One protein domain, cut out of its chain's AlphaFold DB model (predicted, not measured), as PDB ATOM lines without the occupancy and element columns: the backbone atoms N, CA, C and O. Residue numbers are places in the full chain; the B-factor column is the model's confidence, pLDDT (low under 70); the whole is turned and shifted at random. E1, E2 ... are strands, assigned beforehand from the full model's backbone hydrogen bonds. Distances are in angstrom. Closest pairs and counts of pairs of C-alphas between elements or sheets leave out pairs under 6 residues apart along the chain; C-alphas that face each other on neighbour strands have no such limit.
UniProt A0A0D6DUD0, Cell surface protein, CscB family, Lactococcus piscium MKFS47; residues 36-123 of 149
ATOM      1  N   TYR A  36     265.211 242.964 389.138       91.12
ATOM      2  CA  TYR A  36     264.178 242.857 390.170       91.12
ATOM      3  C   TYR A  36     264.671 242.035 391.360       91.12
ATOM      4  O   TYR A  36     265.101 240.894 391.197       91.12
ATOM      5  N   ASN A  37     264.569 242.605 392.563       92.62
ATOM      6  CA  ASN A  37     264.880 241.934 393.825       92.62
ATOM      7  C   ASN A  37     263.575 241.559 394.542       92.62
ATOM      8  O   ASN A  37     263.164 242.189 395.518       92.62
ATOM      9  N   GLY A  38     262.886 240.556 394.001       94.19
ATOM     10  CA  GLY A  38     261.551 240.162 394.443       94.19
ATOM     11  C   GLY A  38     260.429 240.994 393.812       94.19
ATOM     12  O   GLY A  38     260.636 241.804 392.908       94.19
ATOM     13  N   ALA A  39     259.201 240.770 394.284       94.88
ATOM     14  CA  ALA A  39     258.002 241.362 393.689       94.88
ATOM     15  C   ALA A  39     257.912 242.887 393.880       94.88
ATOM     16  O   ALA A  39     257.287 243.567 393.079       94.88
ATOM     17  N   THR A  40     258.522 243.446 394.927       94.44
ATOM     18  CA  THR A  40     258.287 244.839 395.355       94.44
ATOM     19  C   THR A  40     259.480 245.773 395.158       94.44
ATOM     20  O   THR A  40     259.398 246.942 395.534       94.44
ATOM     21  N   GLN A  41     260.585 245.291 394.583       94.69
ATOM     22  CA  GLN A  41     261.795 246.086 394.378       94.69
ATOM     23  C   GLN A  41     262.318 245.913 392.953       94.69
ATOM     24  O   GLN A  41     262.580 244.794 392.512       94.69
ATOM     25  N   ALA A  42     262.527 247.035 392.271       92.88
ATOM     26  CA  ALA A  42     263.245 247.104 391.008       92.88
ATOM     27  C   ALA A  42     264.433 248.050 391.154       92.88
ATOM     28  O   ALA A  42     264.359 249.065 391.849       92.88
ATOM     29  N   LYS A  43     265.513 247.716 390.463       92.25
ATOM     30  CA  LYS A  43     266.683 248.554 390.283       92.25
ATOM     31  C   LYS A  43     266.854 248.793 388.791       92.25
ATOM     32  O   LYS A  43     267.136 247.861 388.039       92.25
ATOM     33  N   THR A  44     266.665 250.045 388.407       89.19
ATOM     34  CA  THR A  44     266.777 250.535 387.037       89.19
ATOM     35  C   THR A  44     268.137 251.193 386.827       89.19
ATOM     36  O   THR A  44     268.807 251.613 387.780       89.19
ATOM     37  N   GLN A  45     268.557 251.283 385.573       86.69
ATOM     38  CA  GLN A  45     269.713 252.056 385.161       86.69
ATOM     39  C   GLN A  45     269.287 253.461 384.724       86.69
ATOM     40  O   GLN A  45     268.148 253.732 384.336       86.69
ATOM     41  N   SER A  46     270.213 254.406 384.838       86.31
ATOM     42  CA  SER A  46     270.028 255.759 384.338       86.31
ATOM     43  C   SER A  46     271.292 256.234 383.644       86.31
ATOM     44  O   SER A  46     272.368 256.171 384.238       86.31
ATOM     45  N   ASP A  47     271.138 256.769 382.435       83.38
ATOM     46  CA  ASP A  47     272.253 257.197 381.594       83.38
ATOM     47  C   ASP A  47     272.109 258.659 381.165       83.38
ATOM     48  O   ASP A  47     271.029 259.137 380.807       83.38
ATOM     49  N   LEU A  48     273.236 259.371 381.185       82.75
ATOM     50  CA  LEU A  48     273.336 260.790 380.868       82.75
ATOM     51  C   LEU A  48     274.718 261.087 380.276       82.75
ATOM     52  O   LEU A  48     275.742 260.715 380.846       82.75
ATOM     53  N   THR A  49     274.753 261.783 379.143       82.12
ATOM     54  CA  THR A  49     275.992 262.231 378.496       82.12
ATOM     55  C   THR A  49     276.070 263.748 378.526       82.12
ATOM     56  O   THR A  49     275.155 264.415 378.060       82.12
ATOM     57  N   PHE A  50     277.182 264.303 379.006       79.19
ATOM     58  CA  PHE A  50     277.440 265.741 378.922       79.19
ATOM     59  C   PHE A  50     278.402 266.072 377.785       79.19
ATOM     60  O   PHE A  50     279.463 265.459 377.666       79.19
ATOM     61  N   ILE A  51     278.066 267.095 377.001       78.56
ATOM     62  CA  ILE A  51     278.966 267.706 376.019       78.56
ATOM     63  C   ILE A  51     279.376 269.117 376.453       78.56
ATOM     64  O   ILE A  51     278.628 269.842 377.115       78.56
ATOM     65  N   LYS A  52     280.603 269.505 376.087       73.69
ATOM     66  CA  LYS A  52     281.088 270.881 376.237       73.69
ATOM     67  C   LYS A  52     280.383 271.758 375.199       73.69
ATOM     68  O   LYS A  52     280.308 271.368 374.038       73.69
ATOM     69  N   SER A  53     279.921 272.937 375.606       63.47
ATOM     70  CA  SER A  53     279.517 273.991 374.676       63.47
ATOM     71  C   SER A  53     280.349 275.240 374.938       63.47
ATOM     72  O   SER A  53     280.481 275.662 376.085       63.47
ATOM     73  N   ASP A  54     280.913 275.809 373.873       64.19
ATOM     74  CA  ASP A  54     281.693 277.056 373.903       64.19
ATOM     75  C   ASP A  54     280.824 278.287 373.576       64.19
ATOM     76  O   ASP A  54     281.318 279.408 373.492       64.19
ATOM     77  N   THR A  55     279.510 278.086 373.420       57.28
ATOM     78  CA  THR A  55     278.522 279.147 373.192       57.28
ATOM     79  C   THR A  55     277.289 278.911 374.073       57.28
ATOM     80  O   THR A  55     276.841 277.766 374.186       57.28
ATOM     81  N   PRO A  56     276.711 279.944 374.715       53.88
ATOM     82  CA  PRO A  56     275.458 279.786 375.445       53.88
ATOM     83  C   PRO A  56     274.366 279.382 374.452       53.88
ATOM     84  O   PRO A  56     273.977 280.158 373.581       53.88
ATOM     85  N   THR A  57     273.921 278.134 374.538       52.16
ATOM     86  CA  THR A  57     272.860 277.606 373.680       52.16
ATOM     87  C   THR A  57     271.552 277.675 374.464       52.16
ATOM     88  O   THR A  57     271.539 277.268 375.627       52.16
ATOM     89  N   PRO A  58     270.451 278.186 373.884       49.25
ATOM     90  CA  PRO A  58     269.138 278.074 374.505       49.25
ATOM     91  C   PRO A  58     268.841 276.599 374.803       49.25
ATOM     92  O   PRO A  58     269.232 275.750 373.991       49.25
ATOM     93  N   PRO A  59     268.150 276.275 375.910       47.41
ATOM     94  CA  PRO A  59     267.775 274.900 376.207       47.41
ATOM     95  C   PRO A  59     267.011 274.334 375.009       47.41
ATOM     96  O   PRO A  59     265.948 274.832 374.631       47.41
ATOM     97  N   ARG A  60     267.593 273.322 374.362       46.66
ATOM     98  CA  ARG A  60     266.985 272.648 373.218       46.66
ATOM     99  C   ARG A  60     266.383 271.343 373.728       46.66
ATOM    100  O   ARG A  60     267.099 270.584 374.378       46.66
ATOM    101  N   PRO A  61     265.110 271.034 373.428       42.59
ATOM    102  CA  PRO A  61     264.595 269.700 373.697       42.59
ATOM    103  C   PRO A  61     265.500 268.680 372.985       42.59
ATOM    104  O   PRO A  61     265.879 268.923 371.830       42.59
ATOM    105  N   PRO A  62     265.892 267.572 373.639       44.50
ATOM    106  CA  PRO A  62     266.753 266.586 373.012       44.50
ATOM    107  C   PRO A  62     266.131 266.127 371.687       44.50
ATOM    108  O   PRO A  62     265.012 265.619 371.654       44.50
ATOM    109  N   GLY A  63     266.856 266.327 370.584       38.75
ATOM    110  CA  GLY A  63     266.464 265.798 369.280       38.75
ATOM    111  C   GLY A  63     266.473 264.263 369.288       38.75
ATOM    112  O   GLY A  63     267.170 263.649 370.109       38.75
ATOM    113  N   PRO A  64     265.711 263.614 368.392       36.16
ATOM    114  CA  PRO A  64     265.658 262.165 368.343       36.16
ATOM    115  C   PRO A  64     267.019 261.633 367.890       36.16
ATOM    116  O   PRO A  64     267.486 261.954 366.803       36.16
ATOM    117  N   GLN A  65     267.635 260.785 368.708       46.50
ATOM    118  CA  GLN A  65     268.559 259.780 368.200       46.50
ATOM    119  C   GLN A  65     268.022 258.433 368.685       46.50
ATOM    120  O   GLN A  65     267.863 258.272 369.900       46.50
ATOM    121  N   PRO A  66     267.653 257.523 367.770       42.12
ATOM    122  CA  PRO A  66     267.147 256.215 368.131       42.12
ATOM    123  C   PRO A  66     268.328 255.383 368.622       42.12
ATOM    124  O   PRO A  66     269.262 255.117 367.874       42.12
ATOM    125  N   ASN A  67     268.282 254.991 369.886       47.94
ATOM    126  CA  ASN A  67     268.880 253.734 370.296       47.94
ATOM    127  C   ASN A  67     267.691 252.838 370.655       47.94
ATOM    128  O   ASN A  67     266.776 253.342 371.316       47.94
ATOM    129  N   PRO A  68     267.636 251.579 370.200       44.78
ATOM    130  CA  PRO A  68     266.640 250.656 370.710       44.78
ATOM    131  C   PRO A  68     266.885 250.527 372.212       44.78
ATOM    132  O   PRO A  68     267.959 250.119 372.653       44.78
ATOM    133  N   ALA A  69     265.920 250.978 372.998       48.59
ATOM    134  CA  ALA A  69     265.879 250.629 374.399       48.59
ATOM    135  C   ALA A  69     265.489 249.146 374.523       48.59
ATOM    136  O   ALA A  69     264.923 248.575 373.578       48.59
ATOM    137  N   PRO A  70     265.833 248.482 375.635       53.62
ATOM    138  CA  PRO A  70     265.419 247.110 375.835       53.62
ATOM    139  C   PRO A  70     263.894 247.071 375.909       53.62
ATOM    140  O   PRO A  70     263.273 247.850 376.627       53.62
ATOM    141  N   ASN A  71     263.300 246.126 375.184       56.38
ATOM    142  CA  ASN A  71     261.894 245.770 375.323       56.38
ATOM    143  C   ASN A  71     261.534 245.688 376.824       56.38
ATOM    144  O   ASN A  71     262.296 245.062 377.576       56.38
ATOM    145  N   PRO A  72     260.423 246.298 377.282       65.38
ATOM    146  CA  PRO A  72     260.087 246.338 378.698       65.38
ATOM    147  C   PRO A  72     260.059 244.917 379.260       65.38
ATOM    148  O   PRO A  72     259.219 244.107 378.876       65.38
ATOM    149  N   THR A  73     261.019 244.597 380.133       72.62
ATOM    150  CA  THR A  73     261.099 243.284 380.778       72.62
ATOM    151  C   THR A  73     260.239 243.334 382.037       72.62
ATOM    152  O   THR A  73     260.576 244.084 382.964       72.62
ATOM    153  N   PRO A  74     259.119 242.591 382.090       83.25
ATOM    154  CA  PRO A  74     258.273 242.570 383.274       83.25
ATOM    155  C   PRO A  74     259.012 241.947 384.459       83.25
ATOM    156  O   PRO A  74     259.924 241.137 384.275       83.25
ATOM    157  N   ASN A  75     258.592 242.279 385.677       89.62
ATOM    158  CA  ASN A  75     259.105 241.633 386.879       89.62
ATOM    159  C   ASN A  75     258.771 240.129 386.856       89.62
ATOM    160  O   ASN A  75     257.590 239.775 386.858       89.62
ATOM    161  N   PRO A  76     259.771 239.227 386.860       89.81
ATOM    162  CA  PRO A  76     259.510 237.788 386.847       89.81
ATOM    163  C   PRO A  76     259.035 237.258 388.212       89.81
ATOM    164  O   PRO A  76     258.534 236.135 388.302       89.81
ATOM    165  N   ASN A  77     259.213 238.029 389.289       90.94
ATOM    166  CA  ASN A  77     258.862 237.620 390.644       90.94
ATOM    167  C   ASN A  77     257.373 237.836 390.895       90.94
ATOM    168  O   ASN A  77     256.882 238.939 390.714       90.94
ATOM    169  N   LYS A  78     256.667 236.820 391.395       89.75
ATOM    170  CA  LYS A  78     255.232 236.920 391.703       89.75
ATOM    171  C   LYS A  78     254.984 237.507 393.093       89.75
ATOM    172  O   LYS A  78     255.720 237.213 394.033       89.75
ATOM    173  N   GLY A  79     253.896 238.261 393.240       90.62
ATOM    174  CA  GLY A  79     253.387 238.736 394.527       90.62
ATOM    175  C   GLY A  79     251.994 239.347 394.397       90.62
ATOM    176  O   GLY A  79     251.625 239.821 393.327       90.62
ATOM    177  N   GLU A  80     251.214 239.339 395.482       92.69
ATOM    178  CA  GLU A  80     249.889 239.982 395.498       92.69
ATOM    179  C   GLU A  80     249.986 241.512 395.429       92.69
ATOM    180  O   GLU A  80     249.078 242.150 394.924       92.69
ATOM    181  N   LEU A  81     251.080 242.105 395.914       93.56
ATOM    182  CA  LEU A  81     251.480 243.476 395.597       93.56
ATOM    183  C   LEU A  81     252.811 243.404 394.862       93.56
ATOM    184  O   LEU A  81     253.786 242.887 395.413       93.56
ATOM    185  N   MET A  82     252.855 243.928 393.646       94.69
ATOM    186  CA  MET A  82     253.999 243.765 392.766       94.69
ATOM    187  C   MET A  82     254.279 245.032 391.972       94.69
ATOM    188  O   MET A  82     253.387 245.645 391.401       94.69
ATOM    189  N   LEU A  83     255.553 245.389 391.898       94.56
ATOM    190  CA  LEU A  83     256.089 246.308 390.912       94.56
ATOM    191  C   LEU A  83     256.297 245.507 389.622       94.56
ATOM    192  O   LEU A  83     257.301 244.808 389.505       94.56
ATOM    193  N   SER A  84     255.322 245.525 388.712       91.31
ATOM    194  CA  SER A  84     255.330 244.662 387.522       91.31
ATOM    195  C   SER A  84     256.223 245.188 386.405       91.31
ATOM    196  O   SER A  84     256.691 244.406 385.579       91.31
ATOM    197  N   TYR A  85     256.515 246.489 386.410       89.50
ATOM    198  CA  TYR A  85     257.455 247.109 385.485       89.50
ATOM    199  C   TYR A  85     258.032 248.413 386.050       89.50
ATOM    200  O   TYR A  85     257.329 249.164 386.730       89.50
ATOM    201  N   ALA A  86     259.297 248.697 385.732       89.81
ATOM    202  CA  ALA A  86     259.929 249.995 385.948       89.81
ATOM    203  C   ALA A  86     260.900 250.313 384.800       89.81
ATOM    204  O   ALA A  86     261.775 249.504 384.500       89.81
ATOM    205  N   SER A  87     260.758 251.484 384.175       86.94
ATOM    206  CA  SER A  87     261.639 251.916 383.081       86.94
ATOM    207  C   SER A  87     263.042 252.304 383.552       86.94
ATOM    208  O   SER A  87     263.207 252.983 384.573       86.94
ATOM    209  N   ASP A  88     264.039 251.987 382.731       86.38
ATOM    210  CA  ASP A  88     265.327 252.678 382.773       86.38
ATOM    211  C   ASP A  88     265.168 254.126 382.295       86.38
ATOM    212  O   ASP A  88     264.282 254.459 381.504       86.38
ATOM    213  N   LEU A  89     266.026 255.018 382.792       86.25
ATOM    214  CA  LEU A  89     265.934 256.446 382.495       86.25
ATOM    215  C   LEU A  89     267.095 256.894 381.614       86.25
ATOM    216  O   LEU A  89     268.217 257.106 382.073       86.25
ATOM    217  N   ASN A  90     266.812 257.107 380.334       84.38
ATOM    218  CA  ASN A  90     267.775 257.686 379.409       84.38
ATOM    219  C   ASN A  90     267.554 259.196 379.294       84.38
ATOM    220  O   ASN A  90     266.594 259.643 378.673       84.38
ATOM    221  N   PHE A  91     268.462 260.002 379.836       84.44
ATOM    222  CA  PHE A  91     268.413 261.461 379.715       84.44
ATOM    223  C   PHE A  91     269.107 261.972 378.445       84.44
ATOM    224  O   PHE A  91     268.989 263.141 378.087       84.44
ATOM    225  N   GLY A  92     269.801 261.100 377.713       81.62
ATOM    226  CA  GLY A  92     270.470 261.415 376.460       81.62
ATOM    227  C   GLY A  92     271.671 262.342 376.623       81.62
ATOM    228  O   GLY A  92     272.386 262.299 377.622       81.62
ATOM    229  N   THR A  93     271.905 263.160 375.597       82.00
ATOM    230  CA  THR A  93     273.009 264.120 375.557       82.00
ATOM    231  C   THR A  93     272.520 265.491 375.991       82.00
ATOM    232  O   THR A  93     271.583 266.017 375.393       82.00
ATOM    233  N   GLN A  94     273.181 266.058 376.993       80.00
ATOM    234  CA  GLN A  94     272.898 267.361 377.584       80.00
ATOM    235  C   GLN A  94     274.130 268.260 377.507       80.00
ATOM    236  O   GLN A  94     275.271 267.786 377.432       80.00
ATOM    237  N   ILE A  95     273.918 269.570 377.539       78.44
ATOM    238  CA  ILE A  95     275.012 270.529 377.641       78.44
ATOM    239  C   ILE A  95     275.407 270.627 379.113       78.44
ATOM    240  O   ILE A  95     274.567 270.620 380.005       78.44
ATOM    241  N   LYS A  96     276.707 270.732 379.403       76.56
ATOM    242  CA  LYS A  96     277.200 270.802 380.792       76.56
ATOM    243  C   LYS A  96     276.600 271.956 381.619       76.56
ATOM    244  O   LYS A  96     276.593 271.875 382.842       76.56
ATOM    245  N   SER A  97     276.147 273.029 380.973       77.94
ATOM    246  CA  SER A  97     275.491 274.165 381.631       77.94
ATOM    247  C   SER A  97     274.030 273.909 382.002       77.94
ATOM    248  O   SER A  97     273.459 274.714 382.734       77.94
ATOM    249  N   ASP A  98     273.417 272.836 381.500       77.44
ATOM    250  CA  ASP A  98     272.011 272.545 381.756       77.44
ATOM    251  C   ASP A  98     271.813 272.126 383.214       77.44
ATOM    252  O   ASP A  98     272.474 271.224 383.730       77.44
ATOM    253  N   THR A  99     270.865 272.776 383.885       77.88
ATOM    254  CA  THR A  99     270.486 272.469 385.272       77.88
ATOM    255  C   THR A  99     269.245 271.586 385.355       77.88
ATOM    256  O   THR A  99     268.837 271.181 386.443       77.88
ATOM    257  N   THR A 100     268.592 271.317 384.224       79.94
ATOM    258  CA  THR A 100     267.362 270.527 384.150       79.94
ATOM    259  C   THR A 100     267.325 269.761 382.840       79.94
ATOM    260  O   THR A 100     267.580 270.320 381.779       79.94
ATOM    261  N   PHE A 101     266.984 268.480 382.922       81.81
ATOM    262  CA  PHE A 101     266.877 267.585 381.780       81.81
ATOM    263  C   PHE A 101     265.762 266.574 382.036       81.81
ATOM    264  O   PHE A 101     265.533 266.146 383.167       81.81
ATOM    265  N   PHE A 102     265.061 266.207 380.968       83.06
ATOM    266  CA  PHE A 102     263.965 265.245 381.009       83.06
ATOM    267  C   PHE A 102     264.422 263.921 380.407       83.06
ATOM    268  O   PHE A 102     265.194 263.904 379.445       83.06
ATOM    269  N   ALA A 103     263.940 262.814 380.971       84.00
ATOM    270  CA  ALA A 103     264.156 261.504 380.377       84.00
ATOM    271  C   ALA A 103     263.497 261.451 378.989       84.00
ATOM    272  O   ALA A 103     262.416 262.001 378.765       84.00
ATOM    273  N   LYS A 104     264.177 260.807 378.045       81.50
ATOM    274  CA  LYS A 104     263.669 260.532 376.706       81.50
ATOM    275  C   LYS A 104     262.559 259.487 376.768       81.50
ATOM    276  O   LYS A 104     262.477 258.704 377.711       81.50
ATOM    277  N   ALA A 105     261.739 259.476 375.720       80.56
ATOM    278  CA  ALA A 105     260.817 258.379 375.481       80.56
ATOM    279  C   ALA A 105     261.590 257.067 375.289       80.56
ATOM    280  O   ALA A 105     262.633 257.042 374.628       80.56
ATOM    281  N   ASP A 106     261.027 256.015 375.857       75.94
ATOM    282  CA  ASP A 106     261.404 254.626 375.667       75.94
ATOM    283  C   ASP A 106     260.692 254.072 374.411       75.94
ATOM    284  O   ASP A 106     259.794 254.725 373.858       75.94
ATOM    285  N   ILE A 107     261.135 252.926 373.894       73.75
ATOM    286  CA  ILE A 107     260.648 252.321 372.649       73.75
ATOM    287  C   ILE A 107     260.404 250.829 372.880       73.75
ATOM    288  O   ILE A 107     261.305 250.115 373.311       73.75
ATOM    289  N   ASP A 108     259.203 250.346 372.562       72.19
ATOM    290  CA  ASP A 108     258.886 248.920 372.672       72.19
ATOM    291  C   ASP A 108     259.453 248.092 371.498       72.19
ATOM    292  O   ASP A 108     260.001 248.619 370.526       72.19
ATOM    293  N   SER A 109     259.291 246.766 371.556       72.06
ATOM    294  CA  SER A 109     259.694 245.851 370.473       72.06
ATOM    295  C   SER A 109     259.032 246.124 369.116       72.06
ATOM    296  O   SER A 109     259.562 245.692 368.094       72.06
ATOM    297  N   ASN A 110     257.915 246.854 369.083       76.94
ATOM    298  CA  ASN A 110     257.209 247.238 367.863       76.94
ATOM    299  C   ASN A 110     257.620 248.632 367.356       76.94
ATOM    300  O   ASN A 110     257.099 249.098 366.342       76.94
ATOM    301  N   GLY A 111     258.545 249.312 368.039       75.38
ATOM    302  CA  GLY A 111     258.979 250.663 367.689       75.38
ATOM    303  C   GLY A 111     258.057 251.774 368.203       75.38
ATOM    304  O   GLY A 111     258.235 252.937 367.828       75.38
ATOM    305  N   VAL A 112     257.077 251.454 369.051       79.31
ATOM    306  CA  VAL A 112     256.156 252.430 369.635       79.31
ATOM    307  C   VAL A 112     256.857 253.167 370.765       79.31
ATOM    308  O   VAL A 112     257.412 252.566 371.682       79.31
ATOM    309  N   LYS A 113     256.812 254.499 370.703       80.62
ATOM    310  CA  LYS A 113     257.384 255.370 371.730       80.62
ATOM    311  C   LYS A 113     256.431 255.530 372.903       80.62
ATOM    312  O   LYS A 113     255.259 255.839 372.698       80.62
ATOM    313  N   PHE A 114     256.963 255.453 374.113       77.44
ATOM    314  CA  PHE A 114     256.224 255.740 375.337       77.44
ATOM    315  C   PHE A 114     257.088 256.517 376.337       77.44
ATOM    316  O   PHE A 114     258.314 256.466 376.298       77.44
ATOM    317  N   LEU A 115     256.461 257.305 377.212       82.56
ATOM    318  CA  LEU A 115     257.185 257.985 378.292       82.56
ATOM    319  C   LEU A 115     257.559 256.972 379.378       82.56
ATOM    320  O   LEU A 115     256.728 256.112 379.647       82.56
ATOM    321  N   PRO A 116     258.725 257.085 380.039       84.62
ATOM    322  CA  PRO A 116     259.086 256.200 381.143       84.62
ATOM    323  C   PRO A 116     257.985 256.131 382.206       84.62
ATOM    324  O   PRO A 116     257.469 257.165 382.642       84.62
ATOM    325  N   PHE A 117     257.629 254.919 382.625       86.44
ATOM    326  CA  PHE A 117     256.562 254.687 383.590       86.44
ATOM    327  C   PHE A 117     256.897 253.544 384.546       86.44
ATOM    328  O   PHE A 117     257.861 252.796 384.382       86.44
ATOM    329  N   ILE A 118     256.081 253.440 385.588       89.94
ATOM    330  CA  ILE A 118     256.118 252.354 386.556       89.94
ATOM    331  C   ILE A 118     254.723 251.743 386.601       89.94
ATOM    332  O   ILE A 118     253.734 252.475 386.661       89.94
ATOM    333  N   THR A 119     254.656 250.415 386.631       91.50
ATOM    334  CA  THR A 119     253.400 249.690 386.827       91.50
ATOM    335  C   THR A 119     253.428 248.962 388.159       91.50
ATOM    336  O   THR A 119     254.393 248.272 388.493       91.50
ATOM    337  N   VAL A 120     252.347 249.127 388.920       92.88
ATOM    338  CA  VAL A 120     252.106 248.424 390.178       92.88
ATOM    339  C   VAL A 120     250.815 247.634 390.039       92.88
ATOM    340  O   VAL A 120     249.785 248.183 389.653       92.88
ATOM    341  N   GLU A 121     250.872 246.356 390.382       92.56
ATOM    342  CA  GLU A 121     249.729 245.454 390.445       92.56
ATOM    343  C   GLU A 121     249.424 245.123 391.909       92.56
ATOM    344  O   GLU A 121     250.331 244.826 392.687       92.56
ATOM    345  N   ASP A 122     248.149 245.204 392.295       93.50
ATOM    346  CA  ASP A 122     247.681 244.938 393.659       93.50
ATOM    347  C   ASP A 122     246.442 244.029 393.642       93.50
ATOM    348  O   ASP A 122     245.303 244.478 393.494       93.50
ATOM    349  N   TYR A 123     246.690 242.734 393.805       91.69
ATOM    350  CA  TYR A 123     245.711 241.656 393.915       91.69
ATOM    351  C   TYR A 123     245.378 241.286 395.368       91.69
ATOM    352  O   TYR A 123     244.689 240.293 395.600       91.69
TER     353      TYR A 123
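This is residues 36 to 123 of the 149 residues of the protein "Cell surface protein, CscB family" of Lactococcus piscium MKFS47 (UniProt A0A0D6DUD0). Little of this domain is regular: its four strands make a thin two-stranded ribbon, in which E2 runs on into E3, with E1 beside E3 at one end and E4 beside E2 at the other, while the long loops of residues 52 to 80 and 96 to 117 arch out from it and leave the whole only just elongated. The printed part has 88 residues, with no named helix and four strands, E1 to E4 in order, holding 24 residues, all strand by class. It is loose, with a radius of gyration of the C-alphas of 16.1 A, spanning 53 by 27 by 16 A.

Find C-alpha 89 at (265.934, 256.446, 382.495); there E3, residues 89 to 95, begins, 17.4 A long. E1 is residues 46 to 51, 17.1 A; E2 is 81 to 86; E4 is 118 to 122, ending at (247.681, 244.938, 393.659).

E1 and E3 are parallel at 10 degrees; look for N 49 and O 92, 2.9 A apart. E2 runs on into E3 at 35 degrees. E2 and E4 are antiparallel at 164 degrees, with N 82 and O 121 at 2.8 A. E1 and E4 are apart.

The farthest C-alphas, of Asp 54 and Tyr 123, are 54.3 A apart. The printed part has no cut. Links E1 to E2 and E3 to E4 are long. Look for pLDDT under 70 at residues 53 to 72.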